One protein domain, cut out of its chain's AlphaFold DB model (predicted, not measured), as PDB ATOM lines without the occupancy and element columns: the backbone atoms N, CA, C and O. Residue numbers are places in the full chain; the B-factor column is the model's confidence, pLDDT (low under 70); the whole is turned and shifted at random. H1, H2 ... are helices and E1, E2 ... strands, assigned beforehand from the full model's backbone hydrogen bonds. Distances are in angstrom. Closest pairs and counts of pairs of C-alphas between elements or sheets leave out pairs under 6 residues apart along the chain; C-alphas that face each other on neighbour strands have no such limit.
ATOM      1  N   GLU A  12     179.912 185.067 159.866       95.81
ATOM      2  CA  GLU A  12     178.779 184.152 159.807       95.81
ATOM      3  C   GLU A  12     178.001 184.353 158.508       95.81
ATOM      4  O   GLU A  12     177.839 185.476 158.030       95.81
ATOM      5  N   SER A  13     177.500 183.256 157.944       96.81
ATOM      6  CA  SER A  13     176.587 183.287 156.808       96.81
ATOM      7  C   SER A  13     175.416 182.341 157.023       96.81
ATOM      8  O   SER A  13     175.501 181.329 157.721       96.81
ATOM      9  N   GLN A  14     174.282 182.712 156.448       96.88
ATOM     10  CA  GLN A  14     173.005 182.045 156.613       96.88
ATOM     11  C   GLN A  14     172.303 181.996 155.256       96.88
ATOM     12  O   GLN A  14     172.347 182.951 154.482       96.88
ATOM     13  N   ILE A  15     171.603 180.897 154.981       96.12
ATOM     14  CA  ILE A  15     170.717 180.785 153.821       96.12
ATOM     15  C   ILE A  15     169.262 180.669 154.268       96.12
ATOM     16  O   ILE A  15     168.950 180.226 155.382       96.12
ATOM     17  N   ARG A  16     168.354 181.072 153.382       93.31
ATOM     18  CA  ARG A  16     166.920 180.803 153.499       93.31
ATOM     19  C   ARG A  16     166.490 179.980 152.313       93.31
ATOM     20  O   ARG A  16     166.666 180.383 151.163       93.31
ATOM     21  N   THR A  17     165.911 178.836 152.623       91.81
ATOM     22  CA  THR A  17     165.328 177.929 151.653       91.81
ATOM     23  C   THR A  17     163.811 178.001 151.747       91.81
ATOM     24  O   THR A  17     163.270 178.237 152.828       91.81
ATOM     25  N   MET A  18     163.132 177.811 150.625       89.00
ATOM     26  CA  MET A  18     161.676 177.724 150.558       89.00
ATOM     27  C   MET A  18     161.266 176.596 149.612       89.00
ATOM     28  O   MET A  18     162.011 176.297 148.673       89.00
ATOM     29  N   PRO A  19     160.087 175.993 149.814       89.31
ATOM     30  CA  PRO A  19     159.497 175.104 148.826       89.31
ATOM     31  C   PRO A  19     159.293 175.820 147.489       89.31
ATOM     32  O   PRO A  19     158.814 176.956 147.461       89.31
ATOM     33  N   LEU A  20     159.614 175.150 146.386       87.31
ATOM     34  CA  LEU A  20     159.146 175.564 145.067       87.31
ATOM     35  C   LEU A  20     157.658 175.204 144.955       87.31
ATOM     36  O   LEU A  20     157.265 174.085 145.301       87.31
ATOM     37  N   GLU A  21     156.823 176.153 144.523       83.12
ATOM     38  CA  GLU A  21     155.363 176.005 144.570       83.12
ATOM     39  C   GLU A  21     154.879 174.697 143.932       83.12
ATOM     40  O   GLU A  21     155.309 174.314 142.848       83.12
ATOM     41  N   SER A  22     153.940 174.028 144.607       79.62
ATOM     42  CA  SER A  22     153.335 172.767 144.154       79.62
ATOM     43  C   SER A  22     154.319 171.599 143.962       79.62
ATOM     44  O   SER A  22     153.997 170.636 143.267       79.62
ATOM     45  N   THR A  23     155.490 171.640 144.606       84.06
ATOM     46  CA  THR A  23     156.474 170.543 144.604       84.06
ATOM     47  C   THR A  23     156.983 170.215 146.006       84.06
ATOM     48  O   THR A  23     156.765 170.958 146.960       84.06
ATOM     49  N   ASN A  24     157.717 169.108 146.121       86.12
ATOM     50  CA  ASN A  24     158.551 168.777 147.280       86.12
ATOM     51  C   ASN A  24     160.018 169.222 147.087       86.12
ATOM     52  O   ASN A  24     160.923 168.717 147.751       86.12
ATOM     53  N   VAL A  25     160.275 170.170 146.185       87.75
ATOM     54  CA  VAL A  25     161.611 170.717 145.928       87.75
ATOM     55  C   VAL A  25     161.857 171.901 146.843       87.75
ATOM     56  O   VAL A  25     160.965 172.717 147.060       87.75
ATOM     57  N   THR A  26     163.078 172.015 147.364       89.56
ATOM     58  CA  THR A  26     163.499 173.195 148.129       89.56
ATOM     59  C   THR A  26     164.493 173.998 147.312       89.56
ATOM     60  O   THR A  26     165.426 173.430 146.752       89.56
ATOM     61  N   VAL A  27     164.320 175.314 147.280       90.50
ATOM     62  CA  VAL A  27     165.204 176.244 146.574       90.50
ATOM     63  C   VAL A  27     165.717 177.314 147.528       90.50
ATOM     64  O   VAL A  27     165.029 177.692 148.480       90.50
ATOM     65  N   THR A  28     166.918 177.831 147.284       93.62
ATOM     66  CA  THR A  28     167.457 178.954 148.058       93.62
ATOM     67  C   THR A  28     166.858 180.260 147.543       93.62
ATOM     68  O   THR A  28     166.955 180.584 146.360       93.62
ATOM     69  N   LYS A  29     166.236 181.021 148.443       94.00
ATOM     70  CA  LYS A  29     165.590 182.318 148.171       94.00
ATOM     71  C   LYS A  29     166.250 183.471 148.921       94.00
ATOM     72  O   LYS A  29     165.885 184.625 148.714       94.00
ATOM     73  N   GLY A  30     167.204 183.180 149.799       95.88
ATOM     74  CA  GLY A  30     167.921 184.212 150.527       95.88
ATOM     75  C   GLY A  30     169.305 183.779 150.969       95.88
ATOM     76  O   GLY A  30     169.528 182.620 151.317       95.88
ATOM     77  N   PHE A  31     170.201 184.750 151.001       98.00
ATOM     78  CA  PHE A  31     171.525 184.681 151.587       98.00
ATOM     79  C   PHE A  31     171.703 185.888 152.507       98.00
ATOM     80  O   PHE A  31     171.315 186.999 152.151       98.00
ATOM     81  N   ALA A  32     172.291 185.684 153.677       97.88
ATOM     82  CA  ALA A  32     172.700 186.771 154.548       97.88
ATOM     83  C   ALA A  32     174.040 186.456 155.198       97.88
ATOM     84  O   ALA A  32     174.375 185.288 155.403       97.88
ATOM     85  N   ALA A  33     174.803 187.490 155.521       97.50
ATOM     86  CA  ALA A  33     176.085 187.339 156.189       97.50
ATOM     87  C   ALA A  33     176.452 188.573 157.004       97.50
ATOM     88  O   ALA A  33     176.007 189.684 156.711       97.50
ATOM     89  N   GLN A  34     177.294 188.372 158.011       95.75
ATOM     90  CA  GLN A  34     177.863 189.445 158.812       95.75
ATOM     91  C   GLN A  34     179.294 189.087 159.218       95.75
ATOM     92  O   GLN A  34     179.607 187.929 159.500       95.75
ATOM     93  N   SER A  35     180.175 190.086 159.240       95.00
ATOM     94  CA  SER A  35     181.543 189.937 159.742       95.00
ATOM     95  C   SER A  35     181.679 190.558 161.129       95.00
ATOM     96  O   SER A  35     180.872 191.396 161.528       95.00
ATOM     97  N   SER A  36     182.741 190.212 161.851       93.38
ATOM     98  CA  SER A  36     183.057 190.845 163.135       93.38
ATOM     99  C   SER A  36     183.734 192.217 163.000       93.38
ATOM    100  O   SER A  36     184.236 192.739 163.996       93.38
ATOM    101  N   HIS A  37     183.832 192.786 161.790       93.12
ATOM    102  CA  HIS A  37     184.423 194.111 161.594       93.12
ATOM    103  C   HIS A  37     183.590 195.177 162.341       93.12
ATOM    104  O   HIS A  37     182.362 195.111 162.282       93.12
ATOM    105  N   PRO A  38     184.197 196.175 163.020       90.88
ATOM    106  CA  PRO A  38     183.459 197.148 163.841       90.88
ATOM    107  C   PRO A  38     182.391 197.945 163.082       90.88
ATOM    108  O   PRO A  38     181.367 198.312 163.648       90.88
ATOM    109  N   GLU A  39     182.632 198.195 161.797       90.19
ATOM    110  CA  GLU A  39     181.703 198.902 160.908       90.19
ATOM    111  C   GLU A  39     180.760 197.960 160.140       90.19
ATOM    112  O   GLU A  39     179.959 198.425 159.327       90.19
ATOM    113  N   SER A  40     180.845 196.644 160.379       93.50
ATOM    114  CA  SER A  40     180.041 195.654 159.666       93.50
ATOM    115  C   SER A  40     178.570 195.777 160.028       93.50
ATOM    116  O   SER A  40     178.184 195.731 161.197       93.50
ATOM    117  N   GLN A  41     177.737 195.849 158.999       95.12
ATOM    118  CA  GLN A  41     176.302 195.645 159.122       95.12
ATOM    119  C   GLN A  41     175.919 194.333 158.429       95.12
ATOM    120  O   GLN A  41     176.601 193.934 157.482       95.12
ATOM    121  N   PRO A  42     174.835 193.662 158.858       96.00
ATOM    122  CA  PRO A  42     174.349 192.478 158.167       96.00
ATOM    123  C   PRO A  42     174.041 192.784 156.702       96.00
ATOM    124  O   PRO A  42     173.331 193.750 156.409       96.00
ATOM    125  N   ILE A  43     174.536 191.944 155.798       97.56
ATOM    126  CA  ILE A  43     174.121 191.945 154.400       97.56
ATOM    127  C   ILE A  43     173.015 190.916 154.214       97.56
ATOM    128  O   ILE A  43     173.103 189.805 154.735       97.56
ATOM    129  N   SER A  44     171.974 191.275 153.473       97.25
ATOM    130  CA  SER A  44     170.854 190.391 153.161       97.25
ATOM    131  C   SER A  44     170.513 190.521 151.686       97.25
ATOM    132  O   SER A  44     170.139 191.596 151.225       97.25
ATOM    133  N   ILE A  45     170.614 189.418 150.956       97.31
ATOM    134  CA  ILE A  45     170.230 189.293 149.552       97.31
ATOM    135  C   ILE A  45     169.087 188.289 149.486       97.31
ATOM    136  O   ILE A  45     169.276 187.102 149.751       97.31
ATOM    137  N   THR A  46     167.888 188.760 149.171       96.00
ATOM    138  CA  THR A  46     166.665 187.955 149.181       96.00
ATOM    139  C   THR A  46     165.891 188.104 147.882       96.00
ATOM    140  O   THR A  46     165.986 189.107 147.181       96.00
ATOM    141  N   VAL A  47     165.096 187.092 147.559       94.38
ATOM    142  CA  VAL A  47     164.091 187.159 146.500       94.38
ATOM    143  C   VAL A  47     162.757 187.537 147.138       94.38
ATOM    144  O   VAL A  47     162.257 186.854 148.033       94.38
ATOM    145  N   SER A  48     162.192 188.659 146.703       91.25
ATOM    146  CA  SER A  48     160.884 189.138 147.158       91.25
ATOM    147  C   SER A  48     159.742 188.258 146.638       91.25
ATOM    148  O   SER A  48     159.892 187.509 145.678       91.25
ATOM    149  N   ARG A  49     158.535 188.427 147.198       85.12
ATOM    150  CA  ARG A  49     157.316 187.735 146.721       85.12
ATOM    151  C   ARG A  49     156.937 188.051 145.269       85.12
ATOM    152  O   ARG A  49     156.079 187.384 144.711       85.12
ATOM    153  N   ARG A  50     157.504 189.113 144.689       89.31
ATOM    154  CA  ARG A  50     157.315 189.494 143.279       89.31
ATOM    155  C   ARG A  50     158.460 188.998 142.393       89.31
ATOM    156  O   ARG A  50     158.630 189.523 141.303       89.31
ATOM    157  N   GLU A  51     159.257 188.049 142.885       91.62
ATOM    158  CA  GLU A  51     160.392 187.452 142.173       91.62
ATOM    159  C   GLU A  51     161.478 188.466 141.766       91.62
ATOM    160  O   GLU A  51     162.256 188.234 140.848       91.62
ATOM    161  N   ASN A  52     161.569 189.583 142.497       92.31
ATOM    162  CA  ASN A  52     162.650 190.561 142.356       92.31
ATOM    163  C   ASN A  52     163.728 190.325 143.409       92.31
ATOM    164  O   ASN A  52     163.397 190.074 144.574       92.31
ATOM    165  N   LEU A  53     164.989 190.492 143.017       94.75
ATOM    166  CA  LEU A  53     166.114 190.526 143.942       94.75
ATOM    167  C   LEU A  53     166.066 191.797 144.800       94.75
ATOM    168  O   LEU A  53     165.867 192.895 144.286       94.75
ATOM    169  N   VAL A  54     166.293 191.645 146.100       95.56
ATOM    170  CA  VAL A  54     166.406 192.733 147.068       95.56
ATOM    171  C   VAL A  54     167.721 192.559 147.811       95.56
ATOM    172  O   VAL A  54     167.951 191.522 148.432       95.56
ATOM    173  N   MET A  55     168.580 193.571 147.753       97.00
ATOM    174  CA  MET A  55     169.835 193.603 148.499       97.00
ATOM    175  C   MET A  55     169.750 194.678 149.575       97.00
ATOM    176  O   MET A  55     169.280 195.786 149.315       97.00
ATOM    177  N   ARG A  56     170.193 194.354 150.787       96.81
ATOM    178  CA  ARG A  56     170.214 195.286 151.913       96.81
ATOM    179  C   ARG A  56     171.489 195.178 152.722       96.81
ATOM    180  O   ARG A  56     172.018 194.078 152.883       96.81
ATOM    181  N   ARG A  57     171.900 196.310 153.289       96.06
ATOM    182  CA  ARG A  57     172.926 196.420 154.329       96.06
ATOM    183  C   ARG A  57     172.306 197.082 155.551       96.06
ATOM    184  O   ARG A  57     171.881 198.232 155.487       96.06
ATOM    185  N   GLY A  58     172.170 196.330 156.640       94.12
ATOM    186  CA  GLY A  58     171.338 196.747 157.766       94.12
ATOM    187  C   GLY A  58     169.910 197.054 157.298       94.12
ATOM    188  O   GLY A  58     169.212 196.173 156.798       94.12
ATOM    189  N   ASN A  59     169.487 198.311 157.434       91.31
ATOM    190  CA  ASN A  59     168.163 198.770 156.994       91.31
ATOM    191  C   ASN A  59     168.168 199.432 155.604       91.31
ATOM    192  O   ASN A  59     167.098 199.713 155.056       91.31
ATOM    193  N   GLU A  60     169.344 199.679 155.032       94.44
ATOM    194  CA  GLU A  60     169.508 200.381 153.760       94.44
ATOM    195  C   GLU A  60     169.320 199.417 152.588       94.44
ATOM    196  O   GLU A  60     169.828 198.295 152.608       94.44
ATOM    197  N   VAL A  61     168.568 199.845 151.570       95.25
ATOM    198  CA  VAL A  61     168.456 199.121 150.296       95.25
ATOM    199  C   VAL A  61     169.667 199.468 149.448       95.25
ATOM    200  O   VAL A  61     170.004 200.640 149.314       95.25
ATOM    201  N   LEU A  62     170.300 198.445 148.885       95.50
ATOM    202  CA  LEU A  62     171.412 198.607 147.962       95.50
ATOM    203  C   LEU A  62     170.922 198.438 146.530       95.50
ATOM    204  O   LEU A  62     170.306 197.424 146.190       95.50
ATOM    205  N   GLU A  63     171.256 199.406 145.689       92.12
ATOM    206  CA  GLU A  63     171.000 199.381 144.255       92.12
ATOM    207  C   GLU A  63     172.288 199.758 143.520       92.12
ATOM    208  O   GLU A  63     173.106 200.526 144.024       92.12
ATOM    209  N   PHE A  64     172.483 199.171 142.342       87.00
ATOM    210  CA  PHE A  64     173.559 199.569 141.443       87.00
ATOM    211  C   PHE A  64     173.049 200.721 140.579       87.00
ATOM    212  O   PHE A  64     172.004 200.580 139.941       87.00
ATOM    213  N   GLU A  65     173.770 201.841 140.560       83.75
ATOM    214  CA  GLU A  65     173.501 202.924 139.611       83.75
ATOM    215  C   GLU A  65     173.886 202.505 138.182       83.75
ATOM    216  O   GLU A  65     174.646 201.555 137.970       83.75
ATOM    217  N   ASP A  66     173.388 203.234 137.181       78.81
ATOM    218  CA  ASP A  66     173.702 202.965 135.778       78.81
ATOM    219  C   ASP A  66     175.221 202.997 135.533       78.81
ATOM    220  O   ASP A  66     175.894 203.994 135.790       78.81
ATOM    221  N   ASN A  67     175.756 201.910 134.967       77.56
ATOM    222  CA  ASN A  67     177.188 201.682 134.707       77.56
ATOM    223  C   ASN A  67     178.077 201.516 135.956       77.56
ATOM    224  O   ASN A  67     179.290 201.359 135.808       77.56
ATOM    225  N   ILE A  68     177.512 201.513 137.169       81.19
ATOM    226  CA  ILE A  68     178.248 201.162 138.388       81.19
ATOM    227  C   ILE A  68     178.019 199.682 138.679       81.19
ATOM    228  O   ILE A  68     176.910 199.244 138.967       81.19
ATOM    229  N   HIS A  69     179.093 198.900 138.624       87.06
ATOM    230  CA  HIS A  69     179.053 197.457 138.864       87.06
ATOM    231  C   HIS A  69     179.613 197.056 140.227       87.06
ATOM    232  O   HIS A  69     179.578 195.878 140.561       87.06
ATOM    233  N   MET A  70     180.103 198.008 141.027       89.75
ATOM    234  CA  MET A  70     180.735 197.729 142.312       89.75
ATOM    235  C   MET A  70     180.280 198.712 143.393       89.75
ATOM    236  O   MET A  70     180.176 199.911 143.151       89.75
ATOM    237  N   LEU A  71     180.015 198.191 144.588       90.19
ATOM    238  CA  LEU A  71     179.726 198.939 145.806       90.19
ATOM    239  C   LEU A  71     180.826 198.650 146.830       90.19
ATOM    240  O   LEU A  71     181.194 197.490 147.035       90.19
ATOM    241  N   PHE A  72     181.321 199.694 147.492       89.88
ATOM    242  CA  PHE A  72     182.419 199.605 148.451       89.88
ATOM    243  C   PHE A  72     181.946 199.921 149.868       89.88
ATOM    244  O   PHE A  72     181.281 200.930 150.109       89.88
ATOM    245  N   PHE A  73     182.354 199.079 150.812       91.50
ATOM    246  CA  PHE A  73     182.167 199.257 152.247       91.50
ATOM    247  C   PHE A  73     183.503 199.011 152.967       91.50
ATOM    248  O   PHE A  73     184.373 198.334 152.414       91.50
ATOM    249  N   PRO A  74     183.692 199.523 154.196       87.19
ATOM    250  CA  PRO A  74     184.948 199.356 154.934       87.19
ATOM    251  C   PRO A  74     185.408 197.894 155.059       87.19
ATOM    252  O   PRO A  74     186.598 197.598 154.983       87.19
ATOM    253  N   GLU A  75     184.464 196.970 155.236       90.81
ATOM    254  CA  GLU A  75     184.733 195.550 155.453       90.81
ATOM    255  C   GLU A  75     184.640 194.689 154.188       90.81
ATOM    256  O   GLU A  75     185.118 193.548 154.201       90.81
ATOM    257  N   MET A  76     183.999 195.185 153.125       93.81
ATOM    258  CA  MET A  76     183.650 194.367 151.965       93.81
ATOM    259  C   MET A  76     183.362 195.160 150.691       93.81
ATOM    260  O   MET A  76     182.992 196.329 150.730       93.81
ATOM    261  N   THR A  77     183.414 194.466 149.561       94.00
ATOM    262  CA  THR A  77     182.896 194.934 148.277       94.00
ATOM    263  C   THR A  77     181.748 194.048 147.806       94.00
ATOM    264  O   THR A  77     181.667 192.862 148.146       94.00
ATOM    265  N   ILE A  78     180.834 194.637 147.038       95.31
ATOM    266  CA  ILE A  78     179.771 193.919 146.331       95.31
ATOM    267  C   ILE A  78     179.890 194.266 144.857       95.31
ATOM    268  O   ILE A  78     179.767 195.428 144.484       95.31
ATOM    269  N   GLU A  79     180.097 193.265 144.021       93.31
ATOM    270  CA  GLU A  79     180.222 193.400 142.578       93.31
ATOM    271  C   GLU A  79     179.048 192.705 141.886       93.31
ATOM    272  O   GLU A  79     178.682 191.582 142.234       93.31
ATOM    273  N   ARG A  80     178.459 193.349 140.881       92.19
ATOM    274  CA  ARG A  80     177.651 192.679 139.863       92.19
ATOM    275  C   ARG A  80     178.564 192.397 138.681       92.19
ATOM    276  O   ARG A  80     179.041 193.337 138.053       92.19
ATOM    277  N   ASN A  81     178.769 191.122 138.368       85.94
ATOM    278  CA  ASN A  81     179.680 190.725 137.304       85.94
ATOM    279  C   ASN A  81     179.254 191.397 135.974       85.94
ATOM    280  O   ASN A  81     178.102 191.254 135.553       85.94
ATOM    281  N   PRO A  82     180.149 192.154 135.312       79.75
ATOM    282  CA  PRO A  82     179.802 192.934 134.123       79.75
ATOM    283  C   PRO A  82     179.584 192.063 132.877       79.75
ATOM    284  O   PRO A  82     178.936 192.500 131.927       79.75
ATOM    285  N   ILE A  83     180.120 190.839 132.869       81.31
ATOM    286  CA  ILE A  83     179.971 189.868 131.777       81.31
ATOM    287  C   ILE A  83     178.708 189.022 131.990       81.31
ATOM    288  O   ILE A  83     177.965 188.770 131.043       81.31
ATOM    289  N   ASP A  84     178.455 188.609 133.233       84.19
ATOM    290  CA  ASP A  84     177.260 187.869 133.647       84.19
ATOM    291  C   ASP A  84     176.491 188.661 134.708       84.19
ATOM    292  O   ASP A  84     176.696 188.491 135.909       84.19
ATOM    293  N   SER A  85     175.563 189.512 134.270       86.12
ATOM    294  CA  SER A  85     174.788 190.386 135.162       86.12
ATOM    295  C   SER A  85     173.874 189.640 136.143       86.12
ATOM    296  O   SER A  85     173.351 190.259 137.076       86.12
ATOM    297  N   ASN A  86     173.709 188.322 135.969       90.38
ATOM    298  CA  ASN A  86     173.019 187.437 136.904       90.38
ATOM    299  C   ASN A  86     173.933 186.926 138.023       90.38
ATOM    300  O   ASN A  86     173.472 186.185 138.888       90.38
ATOM    301  N   THR A  87     175.209 187.301 138.033       91.06
ATOM    302  CA  THR A  87     176.163 186.913 139.068       91.06
ATOM    303  C   THR A  87     176.519 188.113 139.943       91.06
ATOM    304  O   THR A  87     176.946 189.162 139.461       91.06
ATOM    305  N   ILE A  88     176.361 187.940 141.254       95.00
ATOM    306  CA  ILE A  88     176.749 188.902 142.288       95.00
ATOM    307  C   ILE A  88     177.869 188.287 143.116       95.00
ATOM    308  O   ILE A  88     177.763 187.141 143.552       95.00
ATOM    309  N   ILE A  89     178.932 189.043 143.348       94.00
ATOM    310  CA  ILE A  89     180.106 188.618 144.103       94.00
ATOM    311  C   ILE A  89     180.226 189.526 145.322       94.00
ATOM    312  O   ILE A  89     180.304 190.742 145.203       94.00
ATOM    313  N   LEU A  90     180.224 188.931 146.507       96.56
ATOM    314  CA  LEU A  90     180.467 189.607 147.771       96.56
ATOM    315  C   LEU A  90     181.856 189.207 148.251       96.56
ATOM    316  O   LEU A  90     182.106 188.017 148.443       96.56
ATOM    317  N   SER A  91     182.738 190.173 148.467       94.81
ATOM    318  CA  SER A  91     184.122 189.923 148.877       94.81
ATOM    319  C   SER A  91     184.434 190.691 150.150       94.81
ATOM    320  O   SER A  91     184.482 191.916 150.150       94.81
ATOM    321  N   TRP A  92     184.663 189.976 151.245       94.56
ATOM    322  CA  TRP A  92     185.105 190.563 152.504       94.56
ATOM    323  C   TRP A  92     186.629 190.609 152.565       94.56
ATOM    324  O   TRP A  92     187.315 189.647 152.212       94.56
ATOM    325  N   THR A  93     187.156 191.700 153.115       90.00
ATOM    326  CA  THR A  93     188.605 191.949 153.267       90.00
ATOM    327  C   THR A  93     189.323 190.907 154.129       90.00
ATOM    328  O   THR A  93     190.534 190.743 154.031       90.00
ATOM    329  N   ILE A  94     188.575 190.139 154.927       89.06
ATOM    330  CA  ILE A  94     189.080 189.002 155.709       89.06
ATOM    331  C   ILE A  94     189.387 187.756 154.859       89.06
ATOM    332  O   ILE A  94     189.787 186.737 155.415       89.06
ATOM    333  N   GLY A  95     189.202 187.809 153.537       88.94
ATOM    334  CA  GLY A  95     189.464 186.691 152.628       88.94
ATOM    335  C   GLY A  95     188.294 185.716 152.512       88.94
ATOM    336  O   GLY A  95     188.508 184.517 152.355       88.94
ATOM    337  N   VAL A  96     187.061 186.208 152.623       93.44
ATOM    338  CA  VAL A  96     185.844 185.430 152.348       93.44
ATOM    339  C   VAL A  96     185.196 185.992 151.094       93.44
ATOM    340  O   VAL A  96     184.992 187.199 151.005       93.44
ATOM    341  N   THR A  97     184.832 185.126 150.153       93.19
ATOM    342  CA  THR A  97     184.107 185.501 148.936       93.19
ATOM    343  C   THR A  97     182.868 184.633 148.792       93.19
ATOM    344  O   THR A  97     182.936 183.412 148.924       93.19
ATOM    345  N   VAL A  98     181.730 185.254 148.501       94.62
ATOM    346  CA  VAL A  98     180.476 184.570 148.194       94.62
ATOM    347  C   VAL A  98     180.012 184.992 146.814       94.62
ATOM    348  O   VAL A  98     179.816 186.173 146.555       94.62
ATOM    349  N   GLN A  99     179.809 184.017 145.941       92.31
ATOM    350  CA  GLN A  99     179.219 184.215 144.630       92.31
ATOM    351  C   GLN A  99     177.764 183.749 144.672       92.31
ATOM    352  O   GLN A  99     177.470 182.625 145.080       92.31
ATOM    353  N   ILE A 100     176.856 184.620 144.247       94.38
ATOM    354  CA  ILE A 100     175.428 184.347 144.131       94.38
ATOM    355  C   ILE A 100     175.048 184.458 142.665       94.38
ATOM    356  O   ILE A 100     175.095 185.542 142.088       94.38
ATOM    357  N   LYS A 101     174.645 183.338 142.077       91.31
ATOM    358  CA  LYS A 101     174.131 183.279 140.712       91.31
ATOM    359  C   LYS A 101     172.610 183.204 140.735       91.31
ATOM    360  O   LYS A 101     172.028 182.339 141.392       91.31
ATOM    361  N   LEU A 102     171.980 184.136 140.037       92.38
ATOM    362  CA  LEU A 102     170.539 184.235 139.874       92.38
ATOM    363  C   LEU A 102     170.083 183.258 138.792       92.38
ATOM    364  O   LEU A 102     170.616 183.252 137.683       92.38
ATOM    365  N   VAL A 103     169.085 182.439 139.113       89.00
ATOM    366  CA  VAL A 103     168.530 181.441 138.194       89.00
ATOM    367  C   VAL A 103     167.022 181.603 138.134       89.00
ATOM    368  O   VAL A 103     166.360 181.620 139.166       89.00
ATOM    369  N   LEU A 104     166.474 181.702 136.925       87.69
ATOM    370  CA  LEU A 104     165.033 181.721 136.705       87.69
ATOM    371  C   LEU A 104     164.551 180.313 136.343       87.69
ATOM    372  O   LEU A 104     164.956 179.765 135.318       87.69
ATOM    373  N   THR A 105     163.690 179.736 137.176       83.75
ATOM    374  CA  THR A 105     162.933 178.517 136.856       83.75
ATOM    375  C   THR A 105     161.666 178.908 136.109       83.75
ATOM    376  O   THR A 105     161.159 180.013 136.318       83.75
ATOM    377  N   ILE A 106     161.139 178.028 135.257       82.38
ATOM    378  CA  ILE A 106     159.888 178.277 134.514       82.38
ATOM    379  C   ILE A 106     158.852 177.165 134.705       82.38
ATOM    380  O   ILE A 106     157.676 177.371 134.411       82.38
ATOM    381  N   SER A 107     159.262 176.006 135.222       78.31
ATOM    382  CA  SER A 107     158.396 174.877 135.539       78.31
ATOM    383  C   SER A 107     158.758 174.277 136.910       78.31
ATOM    384  O   SER A 107     159.935 174.221 137.271       78.31
ATOM    385  N   PRO A 108     157.769 173.836 137.712       73.88
ATOM    386  CA  PRO A 108     156.323 173.944 137.473       73.88
ATOM    387  C   PRO A 108     155.760 175.351 137.720       73.88
ATOM    388  O   PRO A 108     154.589 175.599 137.442       73.88
ATOM    389  N   SER A 109     156.582 176.275 138.219       82.44
ATOM    390  CA  SER A 109     156.249 177.691 138.340       82.44
ATOM    391  C   SER A 109     157.465 178.570 138.058       82.44
ATOM    392  O   SER A 109     158.619 178.140 138.178       82.44
ATOM    393  N   THR A 110     157.194 179.816 137.666       87.81
ATOM    394  CA  THR A 110     158.237 180.817 137.467       87.81
ATOM    395  C   THR A 110     158.753 181.305 138.811       87.81
ATOM    396  O   THR A 110     158.008 181.939 139.557       87.81
ATOM    397  N   ALA A 111     160.024 181.043 139.105       90.25
ATOM    398  CA  ALA A 111     160.652 181.473 140.345       90.25
ATOM    399  C   ALA A 111     162.113 181.870 140.118       90.25
ATOM    400  O   ALA A 111     162.894 181.138 139.515       90.25
ATOM    401  N   LEU A 112     162.504 183.021 140.653       92.75
ATOM    402  CA  LEU A 112     163.894 183.416 140.803       92.75
ATOM    403  C   LEU A 112     164.482 182.687 142.017       92.75
ATOM    404  O   LEU A 112     163.943 182.763 143.125       92.75
ATOM    405  N   VAL A 113     165.586 181.979 141.819       92.06
ATOM    406  CA  VAL A 113     166.297 181.228 142.858       92.06
ATOM    407  C   VAL A 113     167.767 181.622 142.882       92.06
ATOM    408  O   VAL A 113     168.311 182.143 141.906       92.06
ATOM    409  N   LEU A 114     168.408 181.389 144.022       94.00
ATOM    410  CA  LEU A 114     169.808 181.722 144.250       94.00
ATOM    411  C   LEU A 114     170.645 180.442 144.251       94.00
ATOM    412  O   LEU A 114     170.383 179.527 145.030       94.00
ATOM    413  N   ASN A 115     171.691 180.387 143.436       89.69
ATOM    414  CA  ASN A 115     172.779 179.437 143.633       89.69
ATOM    415  C   ASN A 115     173.913 180.153 144.372       89.69
ATOM    416  O   ASN A 115     174.332 181.226 143.948       89.69
ATOM    417  N   VAL A 116     174.361 179.595 145.495       92.00
ATOM    418  CA  VAL A 116     175.322 180.246 146.391       92.00
ATOM    419  C   VAL A 116     176.574 179.390 146.487       92.00
ATOM    420  O   VAL A 116     176.515 178.242 146.926       92.00
ATOM    421  N   ALA A 117     177.710 179.976 146.128       89.06
ATOM    422  CA  ALA A 117     179.029 179.388 146.284       89.06
ATOM    423  C   ALA A 117     179.863 180.249 147.231       89.06
ATOM    424  O   ALA A 117     179.819 181.474 147.168       89.06
ATOM    425  N   ALA A 118     180.637 179.607 148.101       90.31
ATOM    426  CA  ALA A 118     181.530 180.288 149.026       90.31
ATOM    427  C   ALA A 118     182.973 179.830 148.814       90.31
ATOM    428  O   ALA A 118     183.241 178.648 148.590       90.31
ATOM    429  N   SER A 119     183.890 180.781 148.931       89.12
ATOM    430  CA  SER A 119     185.331 180.581 148.989       89.12
ATOM    431  C   SER A 119     185.865 181.279 150.231       89.12
ATOM    432  O   SER A 119     185.425 182.376 150.576       89.12
ATOM    433  N   VAL A 120     186.807 180.641 150.912       90.81
ATOM    434  CA  VAL A 120     187.465 181.199 152.090       90.81
ATOM    435  C   VAL A 120     188.969 181.038 151.941       90.81
ATOM    436  O   VAL A 120     189.444 180.042 151.394       90.81
ATOM    437  N   ALA A 121     189.716 182.024 152.423       87.56
ATOM    438  CA  ALA A 121     191.166 181.998 152.418       87.56
ATOM    439  C   ALA A 121     191.704 180.809 153.226       87.56
ATOM    440  O   ALA A 121     191.110 180.371 154.212       87.56
ATOM    441  N   GLU A 122     192.889 180.332 152.849       85.00
ATOM    442  CA  GLU A 122     193.589 179.215 153.500       85.00
ATOM    443  C   GLU A 122     193.822 179.456 155.010       85.00
ATOM    444  O   GLU A 122     193.916 178.510 155.790       85.00
ATOM    445  N   THR A 123     193.819 180.714 155.467       87.69
ATOM    446  CA  THR A 123     193.855 181.093 156.894       87.69
ATOM    447  C   THR A 123     192.671 180.553 157.709       87.69
ATOM    448  O   THR A 123     192.773 180.449 158.937       87.69
ATOM    449  N   PHE A 124     191.572 180.176 157.049       91.88
ATOM    450  CA  PHE A 124     190.404 179.528 157.645       91.88
ATOM    451  C   PHE A 124     190.462 177.996 157.628       91.88
ATOM    452  O   PHE A 124     189.522 177.363 158.116       91.88
ATOM    453  N   ARG A 125     191.534 177.370 157.114       92.56
ATOM    454  CA  ARG A 125     191.677 175.905 157.119       92.56
ATOM    455  C   ARG A 125     191.502 175.347 158.533       92.56
ATOM    456  O   ARG A 125     192.182 175.771 159.469       92.56
ATOM    457  N   ILE A 170     169.408 177.614 162.656       91.56
ATOM    458  CA  ILE A 170     169.622 178.672 163.642       91.56
ATOM    459  C   ILE A 170     168.355 178.923 164.462       91.56
ATOM    460  O   ILE A 170     167.239 178.670 164.012       91.56
ATOM    461  N   ARG A 171     168.521 179.530 165.638       91.88
ATOM    462  CA  ARG A 171     167.388 180.099 166.377       91.88
ATOM    463  C   ARG A 171     166.913 181.393 165.704       91.88
ATOM    464  O   ARG A 171     167.761 182.159 165.245       91.88
ATOM    465  N   PRO A 172     165.608 181.713 165.720       92.25
ATOM    466  CA  PRO A 172     165.077 182.926 165.097       92.25
ATOM    467  C   PRO A 172     165.752 184.227 165.536       92.25
ATOM    468  O   PRO A 172     165.974 185.114 164.718       92.25
ATOM    469  N   ASN A 173     166.125 184.331 166.813       92.50
ATOM    470  CA  ASN A 173     166.802 185.505 167.367       92.50
ATOM    471  C   ASN A 173     168.284 185.630 166.972       92.50
ATOM    472  O   ASN A 173     168.874 186.673 167.220       92.50
ATOM    473  N   ALA A 174     168.875 184.588 166.383       93.19
ATOM    474  CA  ALA A 174     170.232 184.601 165.838       93.19
ATOM    475  C   ALA A 174     170.249 184.914 164.331       93.19
ATOM    476  O   ALA A 174     171.287 184.821 163.682       93.19
ATOM    477  N   SER A 175     169.096 185.224 163.734       95.19
ATOM    478  CA  SER A 175     169.020 185.551 162.314       95.19
ATOM    479  C   SER A 175     169.687 186.890 162.012       95.19
ATOM    480  O   SER A 175     169.314 187.898 162.605       95.19
ATOM    481  N   VAL A 176     170.566 186.911 161.008       95.62
ATOM    482  CA  VAL A 176     171.159 188.154 160.472       95.62
ATOM    483  C   VAL A 176     170.420 188.693 159.241       95.62
ATOM    484  O   VAL A 176     170.792 189.715 158.677       95.62
ATOM    485  N   PHE A 177     169.346 188.024 158.814       95.69
ATOM    486  CA  PHE A 177     168.475 188.519 157.748       95.69
ATOM    487  C   PHE A 177     167.706 189.776 158.155       95.69
ATOM    488  O   PHE A 177     167.171 189.862 159.263       95.69
ATOM    489  N   TYR A 178     167.536 190.674 157.188       93.50
ATOM    490  CA  TYR A 178     166.486 191.683 157.229       93.50
ATOM    491  C   TYR A 178     165.136 191.042 156.866       93.50
ATOM    492  O   TYR A 178     165.056 190.241 155.932       93.50
ATOM    493  N   TYR A 179     164.067 191.418 157.574       90.44
ATOM    494  CA  TYR A 179     162.706 190.959 157.297       90.44
ATOM    495  C   TYR A 179     161.769 192.138 157.044       90.44
ATOM    496  O   TYR A 179     161.688 193.059 157.856       90.44
ATOM    497  N   ASP A 180     161.026 192.080 155.939       82.88
ATOM    498  CA  ASP A 180     159.931 193.012 155.683       82.88
ATOM    499  C   ASP A 180     158.766 192.790 156.662       82.88
ATOM    500  O   ASP A 180     158.647 191.754 157.326       82.88
ATOM    501  N   LEU A 181     157.856 193.765 156.719       84.44
ATOM    502  CA  LEU A 181     156.640 193.676 157.525       84.44
ATOM    503  C   LEU A 181     155.860 192.387 157.212       84.44
ATOM    504  O   LEU A 181     155.505 192.106 156.068       84.44
ATOM    505  N   GLY A 182     155.568 191.610 158.257       82.81
ATOM    506  CA  GLY A 182     154.852 190.337 158.145       82.81
ATOM    507  C   GLY A 182     155.730 189.132 157.791       82.81
ATOM    508  O   GLY A 182     155.192 188.046 157.574       82.81
ATOM    509  N   GLN A 183     157.054 189.290 157.741       85.94
ATOM    510  CA  GLN A 183     158.014 188.186 157.697       85.94
ATOM    511  C   GLN A 183     158.862 188.165 158.971       85.94
ATOM    512  O   GLN A 183     159.044 189.178 159.643       85.94
ATOM    513  N   SER A 184     159.367 186.989 159.330       91.75
ATOM    514  CA  SER A 184     160.284 186.820 160.455       91.75
ATOM    515  C   SER A 184     161.058 185.515 160.316       91.75
ATOM    516  O   SER A 184     160.629 184.601 159.612       91.75
ATOM    517  N   ALA A 185     162.174 185.385 161.031       92.50
ATOM    518  CA  ALA A 185     162.895 184.116 161.094       92.50
ATOM    519  C   ALA A 185     162.019 182.973 161.634       92.50
ATOM    520  O   ALA A 185     162.101 181.862 161.120       92.50
ATOM    521  N   GLN A 186     161.128 183.268 162.590       92.19
ATOM    522  CA  GLN A 186     160.166 182.300 163.123       92.19
ATOM    523  C   GLN A 186     159.206 181.801 162.038       92.19
ATOM    524  O   GLN A 186     158.985 180.603 161.933       92.19
ATOM    525  N   PHE A 187     158.687 182.698 161.193       90.00
ATOM    526  CA  PHE A 187     157.790 182.325 160.099       90.00
ATOM    527  C   PHE A 187     158.433 181.297 159.158       90.00
ATOM    528  O   PHE A 187     157.811 180.290 158.829       90.00
ATOM    529  N   PHE A 188     159.688 181.515 158.756       88.69
ATOM    530  CA  PHE A 188     160.404 180.566 157.897       88.69
ATOM    531  C   PHE A 188     160.719 179.249 158.616       88.69
ATOM    532  O   PHE A 188     160.631 178.186 158.006       88.69
ATOM    533  N   GLU A 189     161.064 179.296 159.905       88.62
ATOM    534  CA  GLU A 189     161.278 178.087 160.703       88.62
ATOM    535  C   GLU A 189     160.004 177.233 160.787       88.62
ATOM    536  O   GLU A 189     160.055 176.024 160.557       88.62
ATOM    537  N   ASP A 190     158.859 177.860 161.059       88.94
ATOM    538  CA  ASP A 190     157.571 177.176 161.163       88.94
ATOM    539  C   ASP A 190     157.167 176.538 159.828       88.94
ATOM    540  O   ASP A 190     156.714 175.394 159.805       88.94
ATOM    541  N   GLN A 191     157.394 177.232 158.708       85.38
ATOM    542  CA  GLN A 191     157.165 176.670 157.374       85.38
ATOM    543  C   GLN A 191     158.065 175.464 157.090       85.38
ATOM    544  O   GLN A 191     157.580 174.440 156.608       85.38
ATOM    545  N   ASN A 192     159.353 175.552 157.428       84.31
ATOM    546  CA  ASN A 192     160.304 174.468 157.192       84.31
ATOM    547  C   ASN A 192     159.967 173.209 158.003       84.31
ATOM    548  O   ASN A 192     160.161 172.103 157.511       84.31
ATOM    549  N   ARG A 193     159.414 173.349 159.216       84.62
ATOM    550  CA  ARG A 193     158.980 172.202 160.040       84.62
ATOM    551  C   ARG A 193     157.799 171.432 159.446       84.62
ATOM    552  O   ARG A 193     157.609 170.267 159.784       84.62
ATOM    553  N   LEU A 194     156.996 172.080 158.605       87.62
ATOM    554  CA  LEU A 194     155.829 171.479 157.954       87.62
ATOM    555  C   LEU A 194     156.156 170.896 156.575       87.62
ATOM    556  O   LEU A 194     155.286 170.299 155.942       87.62
ATOM    557  N   PHE A 195     157.385 171.081 156.101       89.94
ATOM    558  CA  PHE A 195     157.797 170.697 154.766       89.94
ATOM    559  C   PHE A 195     158.735 169.491 154.801       89.94
ATOM    560  O   PHE A 195     159.710 169.465 155.548       89.94
ATOM    561  N   VAL A 196     158.456 168.501 153.952       89.81
ATOM    562  CA  VAL A 196     159.323 167.336 153.753       89.81
ATOM    563  C   VAL A 196     159.885 167.408 152.334       89.81
ATOM    564  O   VAL A 196     159.107 167.296 151.380       89.81
ATOM    565  N   PRO A 197     161.202 167.622 152.167       91.25
ATOM    566  CA  PRO A 197     161.799 167.711 150.846       91.25
ATOM    567  C   PRO A 197     161.846 166.344 150.160       91.25
ATOM    568  O   PRO A 197     161.768 165.288 150.789       91.25
ATOM    569  N   SER A 198     162.004 166.371 148.842       90.06
ATOM    570  CA  SER A 198     162.346 165.188 148.065       90.06
ATOM    571  C   SER A 198     163.730 164.673 148.456       90.06
ATOM    572  O   SER A 198     164.679 165.445 148.566       90.06
ATOM    573  N   PHE A 199     163.854 163.357 148.607       89.69
ATOM    574  CA  PHE A 199     165.131 162.664 148.814       89.69
ATOM    575  C   PHE A 199     165.427 161.686 147.673       89.69
ATOM    576  O   PHE A 199     166.104 160.680 147.869       89.69
ATOM    577  N   THR A 200     164.867 161.947 146.487       86.00
ATOM    578  CA  THR A 200     165.046 161.097 145.307       86.00
ATOM    579  C   THR A 200     166.524 160.965 144.962       86.00
ATOM    580  O   THR A 200     167.199 161.959 144.717       86.00
TER     581      THR A 200
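This is residues 12 to 125 and 170 to 200 of the 318 residues of a protein of Rotaria magnacalcarata (UniProt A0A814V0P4). Two five-stranded sheets lie face to face as a sandwich, with their strands running nearly the same line, and one short helix, H1, grazes the first sheet mainly beside its edge strand E1. Each sheet is a meander, each strand the antiparallel neighbour of the one before, and the chain passes once from the first sheet to the second, at the link from E5 to E6. The printed part has 145 residues, with ten named strands, E1 to E10, followed by one named helix, H1; the sheet orders are E1 E2 E3 E4 E5 and E6 E7 E8 E9 E10, both antiparallel, and the class is mostly strand. The whole is compact, with a radius of gyration of the C-alphas of 15.7 A, and rounded, spanning 42 by 35 by 35 A.

Begin with the sheet of E6 to E10. E6 is residues 70 to 72, E7 is 76 to 80 and E8 is 87 to 92, 6.6, 13.6 and 16.5 A from first to last C-alpha. E9, residues 96 to 105, covers 28.5 A; then find C-alpha 111 at (160.652, 181.473, 140.345), where E10 begins, and go 29.3 A to C-alpha 120 at (187.465, 181.199, 152.090). For the other sheet, find C-alpha 12 at (178.779, 184.152, 159.807); from there E1 runs 24.0 A to residue 19. E2, residues 26 to 35, measures 27.2 A and bends by 54 degrees at residue 29. E3, residues 43 to 47, and E4, residues 53 to 57, measure 13.6 and 13.7 A, and E5, residues 60 to 62, 6.4 A. H1, residues 185 to 193, runs 12.6 A and ends with C-alpha 193 at (158.980, 172.202, 160.040).

In the sheet E6 to E10, E6 and E10 are the edge strands. Look between E9 and E10, a hairpin at 161 degrees: N 101 and O 115 are 2.8 A apart, within hydrogen-bond range. Across E8 and E9, N 90 and O 98 are 2.8 A apart; across E7 and E8, N 79 and O 89 are 2.8 A apart; across E6 and E7, N 71 and O 78 are 2.8 A apart. This sheet is twisted, with C-alphas up to 4.3 A off its best plane. The sheet E1 to E5 faces it: the facing parts are 9.9 A centre to centre, with planes 8 degrees apart and strands at 20 degrees. The closest C-alphas of E2 and E10, those of Thr 28 and Leu 114, are 5.3 A apart, while E5 and E6 are apart. E1 and E10 are near each other, with 7 pairs of C-alphas within 10 A. Within the first sheet, N 14 and O 32 of E1 and E2 are 2.8 A apart, N 31 and O 45 of E2 and E3 2.8 A, N 44 and O 56 of E3 and E4 2.9 A, and N 62 and O 55 of E4 and E5 2.9 A. H1 only grazes this sheet with residues 185 to 192; its closest C-alpha pair with E1 is Asn 192 and Met 18, 7.5 A apart. In H1 every O i to N i+4 pair is within hydrogen-bond range.

The C-alphas farthest apart, those of Pro 38 and Thr 200, are 44.5 A apart. Residues 126 to 169 are not printed, and C-alphas 125 and 170 lie 23.2 A apart across this cut, in the link from E10 to H1. Residues 170 to 184 hold no named element. Of the links printed whole, none is long. The mean pLDDT of the printed part is 90.5, and no printed residue is under 70.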